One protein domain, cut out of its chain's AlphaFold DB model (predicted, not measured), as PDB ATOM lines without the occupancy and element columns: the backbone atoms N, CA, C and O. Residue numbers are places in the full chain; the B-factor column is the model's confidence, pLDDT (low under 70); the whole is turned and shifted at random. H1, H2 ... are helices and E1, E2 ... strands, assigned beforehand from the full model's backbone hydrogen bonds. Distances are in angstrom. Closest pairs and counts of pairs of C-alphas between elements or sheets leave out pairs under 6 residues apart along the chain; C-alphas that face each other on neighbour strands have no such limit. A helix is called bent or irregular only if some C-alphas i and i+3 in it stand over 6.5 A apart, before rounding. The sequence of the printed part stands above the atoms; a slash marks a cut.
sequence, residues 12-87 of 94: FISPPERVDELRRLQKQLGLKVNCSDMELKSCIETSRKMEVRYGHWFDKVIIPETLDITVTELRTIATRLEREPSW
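What this domain is: This is residues 12 to 87 of the 94 residues of the protein "Guanylate kinase-like domain-containing protein" of Echinostoma caproni (UniProt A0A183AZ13). The model is a flat, loose frame of three helices: the long H2 makes one side, H3 makes the opposite side and runs much the same way without meeting H2, and the short H1 stands crosswise at one end, touching the first part of H2 and coming close to the start of H3. Through the space between H2 and H3 passes the three-residue strand E1, with residues 12 to 13 beside it in a short parallel pairing, and the last part of H3 with the tail after it, residues 78 to 87, sticks out. The printed part has 76 residues, with three named helices and one named strand in the order H1, H2, E1, H3, and its class is mostly helix. The whole is loose, with a radius of gyration of the C-alphas of 14.5 A and spans of 45 by 29 by 16 A.

How they stand to each other: H2, residues 37 to 57, is the longest helix; it is irregular, with C-alphas 53 and 56 standing 7.9 A apart, and has a kink of 49 degrees near residue 51. H1, residues 19 to 28, touches H2, which meets it with residues 37 to 44 alone; the closest C-alphas, those of Val 19 and Leu 40, are 6.0 A apart. The lines of H1 and H2 are about perpendicular, at 87 degrees. H3, residues 67 to 83, is close to H1 but not clearly touching: their closest C-alphas, those of Gln 28 and Leu 67, are 7.7 A apart, and their lines are about perpendicular at 81 degrees. H2 and H3 are apart. E1, residues 60 to 62, pairs with no named strand; residues 61 to 62 of it pair in parallel with residues 12 to 13. The closest C-alphas of E1 and H3 are those of Ile 62 and Thr 70, at 7.6 A. E1 is apart from H1 and from H2. In H1 and H3 every O i to N i+4 pair is within hydrogen-bond range, in H2 15 of 17.

Where its parts are: H2 runs 29.0 A from C-alpha 37 at (71.852, 12.085, 230.571) to C-alpha 57 at (92.993, 20.674, 212.633). H1 begins with C-alpha 19 at (76.380, 7.932, 227.727) and is 14.2 A long. E1 is 6.5 A long. H3 is 24.0 A long and ends with C-alpha 83 at (112.818, 14.110, 220.803).

The domain as a whole: The two C-alphas farthest apart are those of Ser 36 and Pro 85, at 45.2 A. Residues 78 to 87, of which 78 to 83 belong to H3, stand free; the body without them spans 31 by 29 by 15 A. The printed part has no cut. The links from H2 to E1 and from E1 to H3 are tight, and the link from H1 to H2, with 8 residues, is short. The mean pLDDT of the printed part is 88.9, and residues 85 to 87 are under 70.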
ATOM      1  N   PHE A  12      92.826  16.357 220.295       95.44
ATOM      2  CA  PHE A  12      91.419  16.417 220.658       95.44
ATOM      3  C   PHE A  12      91.059  15.242 221.568       95.44
ATOM      4  O   PHE A  12      91.271  14.083 221.215       95.44
ATOM      5  N   ILE A  13      90.520  15.543 222.749       94.00
ATOM      6  CA  ILE A  13      90.026  14.529 223.682       94.00
ATOM      7  C   ILE A  13      88.522  14.408 223.466       94.00
ATOM      8  O   ILE A  13      87.761  15.280 223.889       94.00
ATOM      9  N   SER A  14      88.112  13.341 222.788       94.50
ATOM     10  CA  SER A  14      86.708  13.096 222.470       94.50
ATOM     11  C   SER A  14      86.056  12.267 223.584       94.50
ATOM     12  O   SER A  14      86.684  11.335 224.100       94.50
ATOM     13  N   PRO A  15      84.818  12.583 224.011       93.44
ATOM     14  CA  PRO A  15      84.068  11.719 224.902       93.44
ATOM     15  C   PRO A  15      83.733  10.389 224.201       93.44
ATOM     16  O   PRO A  15      83.589  10.355 222.979       93.44
ATOM     17  N   PRO A  16      83.530   9.298 224.960       92.06
ATOM     18  CA  PRO A  16      82.987   8.057 224.418       92.06
ATOM     19  C   PRO A  16      81.630   8.275 223.738       92.06
ATOM     20  O   PRO A  16      80.844   9.129 224.153       92.06
ATOM     21  N   GLU A  17      81.305   7.457 222.737       90.25
ATOM     22  CA  GLU A  17      80.058   7.601 221.969       90.25
ATOM     23  C   GLU A  17      78.797   7.264 222.779       90.25
ATOM     24  O   GLU A  17      77.682   7.652 222.416       90.25
ATOM     25  N   ARG A  18      78.963   6.534 223.888       91.31
ATOM     26  CA  ARG A  18      77.874   6.058 224.740       91.31
ATOM     27  C   ARG A  18      77.838   6.811 226.063       91.31
ATOM     28  O   ARG A  18      78.839   6.936 226.761       91.31
ATOM     29  N   VAL A  19      76.633   7.226 226.457       91.50
ATOM     30  CA  VAL A  19      76.380   7.932 227.727       91.50
ATOM     31  C   VAL A  19      76.835   7.110 228.934       91.50
ATOM     32  O   VAL A  19      77.441   7.660 229.849       91.50
ATOM     33  N   ASP A  20      76.591   5.797 228.924       91.25
ATOM     34  CA  ASP A  20      76.989   4.901 230.016       91.25
ATOM     35  C   ASP A  20      78.513   4.833 230.186       91.25
ATOM     36  O   ASP A  20      79.020   4.835 231.308       91.25
ATOM     37  N   GLU A  21      79.251   4.815 229.073       90.62
ATOM     38  CA  GLU A  21      80.717   4.794 229.064       90.62
ATOM     39  C   GLU A  21      81.283   6.132 229.528       90.62
ATOM     40  O   GLU A  21      82.150   6.157 230.400       90.62
ATOM     41  N   LEU A  22      80.730   7.249 229.046       90.62
ATOM     42  CA  LEU A  22      81.103   8.582 229.512       90.62
ATOM     43  C   LEU A  22      80.822   8.756 231.016       90.62
ATOM     44  O   LEU A  22      81.656   9.287 231.747       90.62
ATOM     45  N   ARG A  23      79.691   8.248 231.515       90.25
ATOM     46  CA  ARG A  23      79.344   8.270 232.946       90.25
ATOM     47  C   ARG A  23      80.287   7.393 233.772       90.25
ATOM     48  O   ARG A  23      80.677   7.771 234.878       90.25
ATOM     49  N   ARG A  24      80.670   6.220 233.257       89.50
ATOM     50  CA  ARG A  24      81.676   5.354 233.887       89.50
ATOM     51  C   ARG A  24      83.033   6.052 233.951       89.50
ATOM     52  O   ARG A  24      83.643   6.065 235.018       89.50
ATOM     53  N   LEU A  25      83.450   6.684 232.859       88.69
ATOM     54  CA  LEU A  25      84.687   7.451 232.781       88.69
ATOM     55  C   LEU A  25      84.684   8.611 233.786       88.69
ATOM     56  O   LEU A  25      85.638   8.758 234.542       88.69
ATOM     57  N   GLN A  26      83.591   9.377 233.891       88.62
ATOM     58  CA  GLN A  26      83.458  10.443 234.895       88.62
ATOM     59  C   GLN A  26      83.666   9.930 236.326       88.62
ATOM     60  O   GLN A  26      84.377  10.562 237.110       88.62
ATOM     61  N   LYS A  27      83.094   8.763 236.655       88.19
ATOM     62  CA  LYS A  27      83.290   8.117 237.962       88.19
ATOM     63  C   LYS A  27      84.739   7.687 238.179       88.19
ATOM     64  O   LYS A  27      85.270   7.926 239.257       88.19
ATOM     65  N   GLN A  28      85.376   7.080 237.176       86.31
ATOM     66  CA  GLN A  28      86.786   6.672 237.254       86.31
ATOM     67  C   GLN A  28      87.722   7.871 237.435       86.31
ATOM     68  O   GLN A  28      88.701   7.776 238.165       86.31
ATOM     69  N   LEU A  29      87.388   9.008 236.823       83.62
ATOM     70  CA  LEU A  29      88.115  10.269 236.964       83.62
ATOM     71  C   LEU A  29      87.809  11.012 238.276       83.62
ATOM     72  O   LEU A  29      88.389  12.065 238.529       83.62
ATOM     73  N   GLY A  30      86.889  10.506 239.105       82.94
ATOM     74  CA  GLY A  30      86.493  11.159 240.354       82.94
ATOM     75  C   GLY A  30      85.820  12.521 240.148       82.94
ATOM     76  O   GLY A  30      85.818  13.353 241.059       82.94
ATOM     77  N   LEU A  31      85.255  12.773 238.962       82.25
ATOM     78  CA  LEU A  31      84.571  14.026 238.666       82.25
ATOM     79  C   LEU A  31      83.293  14.100 239.505       82.25
ATOM     80  O   LEU A  31      82.373  13.305 239.338       82.25
ATOM     81  N   LYS A  32      83.212  15.088 240.402       75.06
ATOM     82  CA  LYS A  32      82.041  15.322 241.270       75.06
ATOM     83  C   LYS A  32      80.866  15.994 240.544       75.06
ATOM     84  O   LYS A  32      79.979  16.548 241.186       75.06
ATOM     85  N   VAL A  33      80.877  15.993 239.212       77.44
ATOM     86  CA  VAL A  33      79.850  16.642 238.399       77.44
ATOM     87  C   VAL A  33      78.723  15.646 238.159       77.44
ATOM     88  O   VAL A  33      78.890  14.655 237.452       77.44
ATOM     89  N   ASN A  34      77.560  15.919 238.743       78.44
ATOM     90  CA  ASN A  34      76.350  15.147 238.483       78.44
ATOM     91  C   ASN A  34      75.686  15.653 237.197       78.44
ATOM     92  O   ASN A  34      74.739  16.431 237.256       78.44
ATOM     93  N   CYS A  35      76.186  15.217 236.040       84.88
ATOM     94  CA  CYS A  35      75.531  15.484 234.762       84.88
ATOM     95  C   CYS A  35      74.281  14.605 234.584       84.88
ATOM     96  O   CYS A  35      74.280  13.395 234.854       84.88
ATOM     97  N   SER A  36      73.220  15.214 234.071       90.12
ATOM     98  CA  SER A  36      72.060  14.522 233.522       90.12
ATOM     99  C   SER A  36      72.413  13.810 232.212       90.12
ATOM    100  O   SER A  36      73.341  14.191 231.497       90.12
ATOM    101  N   ASP A  37      71.637  12.791 231.841       89.81
ATOM    102  CA  ASP A  37      71.852  12.085 230.571       89.81
ATOM    103  C   ASP A  37      71.673  13.004 229.354       89.81
ATOM    104  O   ASP A  37      72.305  12.790 228.322       89.81
ATOM    105  N   MET A  38      70.837  14.042 229.465       92.19
ATOM    106  CA  MET A  38      70.652  15.028 228.400       92.19
ATOM    107  C   MET A  38      71.916  15.873 228.196       92.19
ATOM    108  O   MET A  38      72.323  16.084 227.053       92.19
ATOM    109  N   GLU A  39      72.577  16.294 229.276       92.38
ATOM    110  CA  GLU A  39      73.852  17.021 229.206       92.38
ATOM    111  C   GLU A  39      74.967  16.145 228.630       92.38
ATOM    112  O   GLU A  39      75.716  16.592 227.763       92.38
ATOM    113  N   LEU A  40      75.035  14.874 229.039       92.31
ATOM    114  CA  LEU A  40      76.007  13.920 228.498       92.31
ATOM    115  C   LEU A  40      75.790  13.686 226.995       92.31
ATOM    116  O   LEU A  40      76.741  13.751 226.219       92.31
ATOM    117  N   LYS A  41      74.540  13.497 226.553       94.06
ATOM    118  CA  LYS A  41      74.206  13.391 225.120       94.06
ATOM    119  C   LYS A  41      74.552  14.664 224.354       94.06
ATOM    120  O   LYS A  41      75.070  14.581 223.243       94.06
ATOM    121  N   SER A  42      74.284  15.830 224.938       94.75
ATOM    122  CA  SER A  42      74.624  17.122 224.337       94.75
ATOM    123  C   SER A  42      76.137  17.294 224.173       94.75
ATOM    124  O   SER A  42      76.592  17.757 223.127       94.75
ATOM    125  N   CYS A  43      76.925  16.853 225.158       93.25
ATOM    126  CA  CYS A  43      78.384  16.835 225.090       93.25
ATOM    127  C   CYS A  43      78.888  15.934 223.951       93.25
ATOM    128  O   CYS A  43      79.675  16.389 223.123       93.25
ATOM    129  N   ILE A  44      78.374  14.704 223.853       94.81
ATOM    130  CA  ILE A  44      78.728  13.756 222.782       94.81
ATOM    131  C   ILE A  44      78.385  14.337 221.404       94.81
ATOM    132  O   ILE A  44      79.205  14.317 220.489       94.81
ATOM    133  N   GLU A  45      77.195  14.919 221.256       96.00
ATOM    134  CA  GLU A  45      76.774  15.540 219.998       96.00
ATOM    135  C   GLU A  45      77.621  16.770 219.643       96.00
ATOM    136  O   GLU A  45      77.946  17.003 218.478       96.00
ATOM    137  N   THR A  46      78.013  17.556 220.646       95.56
ATOM    138  CA  THR A  46      78.910  18.698 220.454       95.56
ATOM    139  C   THR A  46      80.292  18.233 220.010       95.56
ATOM    140  O   THR A  46      80.843  18.812 219.074       95.56
ATOM    141  N   SER A  47      80.815  17.159 220.608       95.75
ATOM    142  CA  SER A  47      82.078  16.553 220.180       95.75
ATOM    143  C   SER A  47      82.018  16.096 218.724       95.75
ATOM    144  O   SER A  47      82.850  16.496 217.915       95.75
ATOM    145  N   ARG A  48      80.959  15.373 218.339       94.81
ATOM    146  CA  ARG A  48      80.749  14.937 216.950       94.81
ATOM    147  C   ARG A  48      80.752  16.115 215.974       94.81
ATOM    148  O   ARG A  48      81.388  16.064 214.924       94.81
ATOM    149  N   LYS A  49      80.074  17.214 216.323       95.94
ATOM    150  CA  LYS A  49      80.083  18.441 215.509       95.94
ATOM    151  C   LYS A  49      81.473  19.071 215.424       95.94
ATOM    152  O   LYS A  49      81.822  19.599 214.366       95.94
ATOM    153  N   MET A  50      82.253  19.033 216.506       95.12
ATOM    154  CA  MET A  50      83.636  19.512 216.513       95.12
ATOM    155  C   MET A  50      84.527  18.667 215.606       95.12
ATOM    156  O   MET A  50      85.269  19.239 214.818       95.12
ATOM    157  N   GLU A  51      84.410  17.342 215.642       92.69
ATOM    158  CA  GLU A  51      85.175  16.447 214.767       92.69
ATOM    159  C   GLU A  51      84.840  16.667 213.290       92.69
ATOM    160  O   GLU A  51      85.740  16.841 212.471       92.69
ATOM    161  N   VAL A  52      83.555  16.771 212.940       94.06
ATOM    162  CA  VAL A  52      83.139  17.032 211.551       94.06
ATOM    163  C   VAL A  52      83.654  18.386 211.055       94.06
ATOM    164  O   VAL A  52      84.087  18.511 209.910       94.06
ATOM    165  N   ARG A  53      83.608  19.422 211.899       94.69
ATOM    166  CA  ARG A  53      83.950  20.791 211.491       94.69
ATOM    167  C   ARG A  53      85.448  21.077 211.536       94.69
ATOM    168  O   ARG A  53      85.961  21.781 210.670       94.69
ATOM    169  N   TYR A  54      86.131  20.572 212.554       93.44
ATOM    170  CA  TYR A  54      87.503  20.936 212.898       93.44
ATOM    171  C   TYR A  54      88.454  19.741 212.921       93.44
ATOM    172  O   TYR A  54      89.629  19.943 213.188       93.44
ATOM    173  N   GLY A  55      88.009  18.529 212.576       90.69
ATOM    174  CA  GLY A  55      88.846  17.324 212.601       90.69
ATOM    175  C   GLY A  55      90.145  17.446 211.804       90.69
ATOM    176  O   GLY A  55      91.175  16.941 212.223       90.69
ATOM    177  N   HIS A  56      90.137  18.214 210.712       89.81
ATOM    178  CA  HIS A  56      91.328  18.505 209.906       89.81
ATOM    179  C   HIS A  56      92.382  19.385 210.606       89.81
ATOM    180  O   HIS A  56      93.468  19.584 210.067       89.81
ATOM    181  N   TRP A  57      92.062  19.941 211.776       89.38
ATOM    182  CA  TRP A  57      92.993  20.674 212.633       89.38
ATOM    183  C   TRP A  57      93.594  19.797 213.726       89.38
ATOM    184  O   TRP A  57      94.489  20.270 214.415       89.38
ATOM    185  N   PHE A  58      93.084  18.581 213.927       92.94
ATOM    186  CA  PHE A  58      93.539  17.687 214.982       92.94
ATOM    187  C   PHE A  58      94.608  16.752 214.425       92.94
ATOM    188  O   PHE A  58      94.367  16.019 213.470       92.94
ATOM    189  N   ASP A  59      95.777  16.740 215.051       91.19
ATOM    190  CA  ASP A  59      96.843  15.795 214.719       91.19
ATOM    191  C   ASP A  59      96.588  14.423 215.359       91.19
ATOM    192  O   ASP A  59      97.047  13.388 214.870       91.19
ATOM    193  N   LYS A  60      95.844  14.402 216.471       93.19
ATOM    194  CA  LYS A  60      95.477  13.184 217.191       93.19
ATOM    195  C   LYS A  60      94.131  13.353 217.887       93.19
ATOM    196  O   LYS A  60      93.889  14.358 218.550       93.19
ATOM    197  N   VAL A  61      93.293  12.325 217.794       94.12
ATOM    198  CA  VAL A  61      92.087  12.173 218.616       94.12
ATOM    199  C   VAL A  61      92.333  11.062 219.634       94.12
ATOM    200  O   VAL A  61      92.866  10.010 219.275       94.12
ATOM    201  N   ILE A  62      91.982  11.304 220.896       94.94
ATOM    202  CA  ILE A  62      92.075  10.330 221.989       94.94
ATOM    203  C   ILE A  62      90.696  10.196 222.630       94.94
ATOM    204  O   ILE A  62      90.104  11.195 223.036       94.94
ATOM    205  N   ILE A  63      90.212   8.960 222.745       93.12
ATOM    206  CA  ILE A  63      89.021   8.617 223.527       93.12
ATOM    207  C   ILE A  63      89.526   8.000 224.835       93.12
ATOM    208  O   ILE A  63      90.137   6.932 224.793       93.12
ATOM    209  N   PRO A  64      89.350   8.656 225.995       90.62
ATOM    210  CA  PRO A  64      89.915   8.149 227.237       90.62
ATOM    211  C   PRO A  64      89.250   6.844 227.694       90.62
ATOM    212  O   PRO A  64      88.047   6.811 227.944       90.62
ATOM    213  N   GLU A  65      90.044   5.788 227.871       86.81
ATOM    214  CA  GLU A  65      89.595   4.532 228.492       86.81
ATOM    215  C   GLU A  65      89.775   4.560 230.015       86.81
ATOM    216  O   GLU A  65      88.875   4.232 230.788       86.81
ATOM    217  N   THR A  66      90.965   4.973 230.454       85.94
ATOM    218  CA  THR A  66      91.329   5.186 231.856       85.94
ATOM    219  C   THR A  66      92.305   6.351 231.947       85.94
ATOM    220  O   THR A  66      93.020   6.644 230.986       85.94
ATOM    221  N   LEU A  67      92.364   7.002 233.112       86.38
ATOM    222  CA  LEU A  67      93.270   8.128 233.325       86.38
ATOM    223  C   LEU A  67      94.730   7.739 233.071       86.38
ATOM    224  O   LEU A  67      95.438   8.457 232.374       86.38
ATOM    225  N   ASP A  68      95.158   6.594 233.598       89.69
ATOM    226  CA  ASP A  68      96.552   6.155 233.528       89.69
ATOM    227  C   ASP A  68      97.005   5.905 232.087       89.69
ATOM    228  O   ASP A  68      98.081   6.355 231.681       89.69
ATOM    229  N   ILE A  69      96.162   5.241 231.287       90.88
ATOM    230  CA  ILE A  69      96.449   4.972 229.872       90.88
ATOM    231  C   ILE A  69      96.509   6.287 229.096       90.88
ATOM    232  O   ILE A  69      97.483   6.535 228.386       90.88
ATOM    233  N   THR A  70      95.518   7.163 229.273       92.31
ATOM    234  CA  THR A  70      95.464   8.447 228.564       92.31
ATOM    235  C   THR A  70      96.642   9.349 228.926       92.31
ATOM    236  O   THR A  70      97.262   9.932 228.039       92.31
ATOM    237  N   VAL A  71      97.015   9.438 230.205       91.88
ATOM    238  CA  VAL A  71      98.187  10.215 230.644       91.88
ATOM    239  C   VAL A  71      99.476   9.634 230.063       91.88
ATOM    240  O   VAL A  71     100.347  10.388 229.628       91.88
ATOM    241  N   THR A  72      99.593   8.308 230.005       94.69
ATOM    242  CA  THR A  72     100.757   7.639 229.410       94.69
ATOM    243  C   THR A  72     100.854   7.901 227.908       94.69
ATOM    244  O   THR A  72     101.940   8.213 227.410       94.69
ATOM    245  N   GLU A  73      99.737   7.846 227.179       94.56
ATOM    246  CA  GLU A  73      99.692   8.173 225.750       94.56
ATOM    247  C   GLU A  73     100.085   9.637 225.509       94.56
ATOM    248  O   GLU A  73     100.977   9.909 224.704       94.56
ATOM    249  N   LEU A  74      99.511  10.578 226.268       93.75
ATOM    250  CA  LEU A  74      99.852  12.002 226.186       93.75
ATOM    251  C   LEU A  74     101.338  12.250 226.459       93.75
ATOM    252  O   LEU A  74     101.992  12.987 225.722       93.75
ATOM    253  N   ARG A  75     101.899  11.597 227.484       93.12
ATOM    254  CA  ARG A  75     103.324  11.702 227.817       93.12
ATOM    255  C   ARG A  75     104.210  11.153 226.707       93.12
ATOM    256  O   ARG A  75     105.259  11.726 226.424       93.12
ATOM    257  N   THR A  76     103.789  10.063 226.078       92.56
ATOM    258  CA  THR A  76     104.503   9.455 224.951       92.56
ATOM    259  C   THR A  76     104.501  10.394 223.752       92.56
ATOM    260  O   THR A  76     105.554  10.625 223.163       92.56
ATOM    261  N   ILE A  77     103.354  11.003 223.438       91.06
ATOM    262  CA  ILE A  77     103.235  12.003 222.371       91.06
ATOM    263  C   ILE A  77     104.125  13.213 222.665       91.06
ATOM    264  O   ILE A  77     104.907  13.597 221.803       91.06
ATOM    265  N   ALA A  78     104.070  13.772 223.877       88.50
ATOM    266  CA  ALA A  78     104.904  14.910 224.267       88.50
ATOM    267  C   ALA A  78     106.402  14.583 224.156       88.50
ATOM    268  O   ALA A  78     107.148  15.296 223.492       88.50
ATOM    269  N   THR A  79     106.821  13.439 224.706       88.50
ATOM    270  CA  THR A  79     108.213  12.966 224.628       88.50
ATOM    271  C   THR A  79     108.661  12.784 223.179       88.50
ATOM    272  O   THR A  79     109.803  13.077 222.837       88.50
ATOM    273  N   ARG A  80     107.768  12.293 222.315       87.06
ATOM    274  CA  ARG A  80     108.047  12.121 220.893       87.06
ATOM    275  C   ARG A  80     108.219  13.465 220.191       87.06
ATOM    276  O   ARG A  80     109.197  13.636 219.480       87.06
ATOM    277  N   LEU A  81     107.324  14.422 220.433       83.56
ATOM    278  CA  LEU A  81     107.408  15.771 219.863       83.56
ATOM    279  C   LEU A  81     108.669  16.522 220.312       83.56
ATOM    280  O   LEU A  81     109.206  17.314 219.545       83.56
ATOM    281  N   GLU A  82     109.149  16.267 221.530       79.75
ATOM    282  CA  GLU A  82     110.394  16.845 222.048       79.75
ATOM    283  C   GLU A  82     111.654  16.201 221.453       79.75
ATOM    284  O   GLU A  82     112.667  16.876 221.272       79.75
ATOM    285  N   ARG A  83     111.627  14.886 221.195       77.56
ATOM    286  CA  ARG A  83     112.818  14.110 220.803       77.56
ATOM    287  C   ARG A  83     112.956  13.900 219.302       77.56
ATOM    288  O   ARG A  83     114.077  13.726 218.826       77.56
ATOM    289  N   GLU A  84     111.853  13.865 218.565       70.06
ATOM    290  CA  GLU A  84     111.877  13.675 217.119       70.06
ATOM    291  C   GLU A  84     112.021  15.031 216.416       70.06
ATOM    292  O   GLU A  84     111.225  15.943 216.662       70.06
ATOM    293  N   PRO A  85     113.015  15.191 215.521       61.66
ATOM    294  CA  PRO A  85     113.161  16.419 214.759       61.66
ATOM    295  C   PRO A  85     111.922  16.622 213.882       61.66
ATOM    296  O   PRO A  85     111.705  15.912 212.901       61.66
ATOM    297  N   SER A  86     111.100  17.603 214.244       61.06
ATOM    298  CA  SER A  86     109.949  18.024 213.449       61.06
ATOM    299  C   SER A  86     110.374  19.117 212.469       61.06
ATOM    300  O   SER A  86     111.140  20.016 212.823       61.06
ATOM    301  N   TRP A  87     109.886  19.055 211.226       61.88
ATOM    302  CA  TRP A  87     110.151  20.090 210.226       61.88
ATOM    303  C   TRP A  87     109.487  21.402 210.642       61.88
ATOM    304  O   TRP A  87     108.292  21.599 210.431       61.88
TER     305      TRP A  87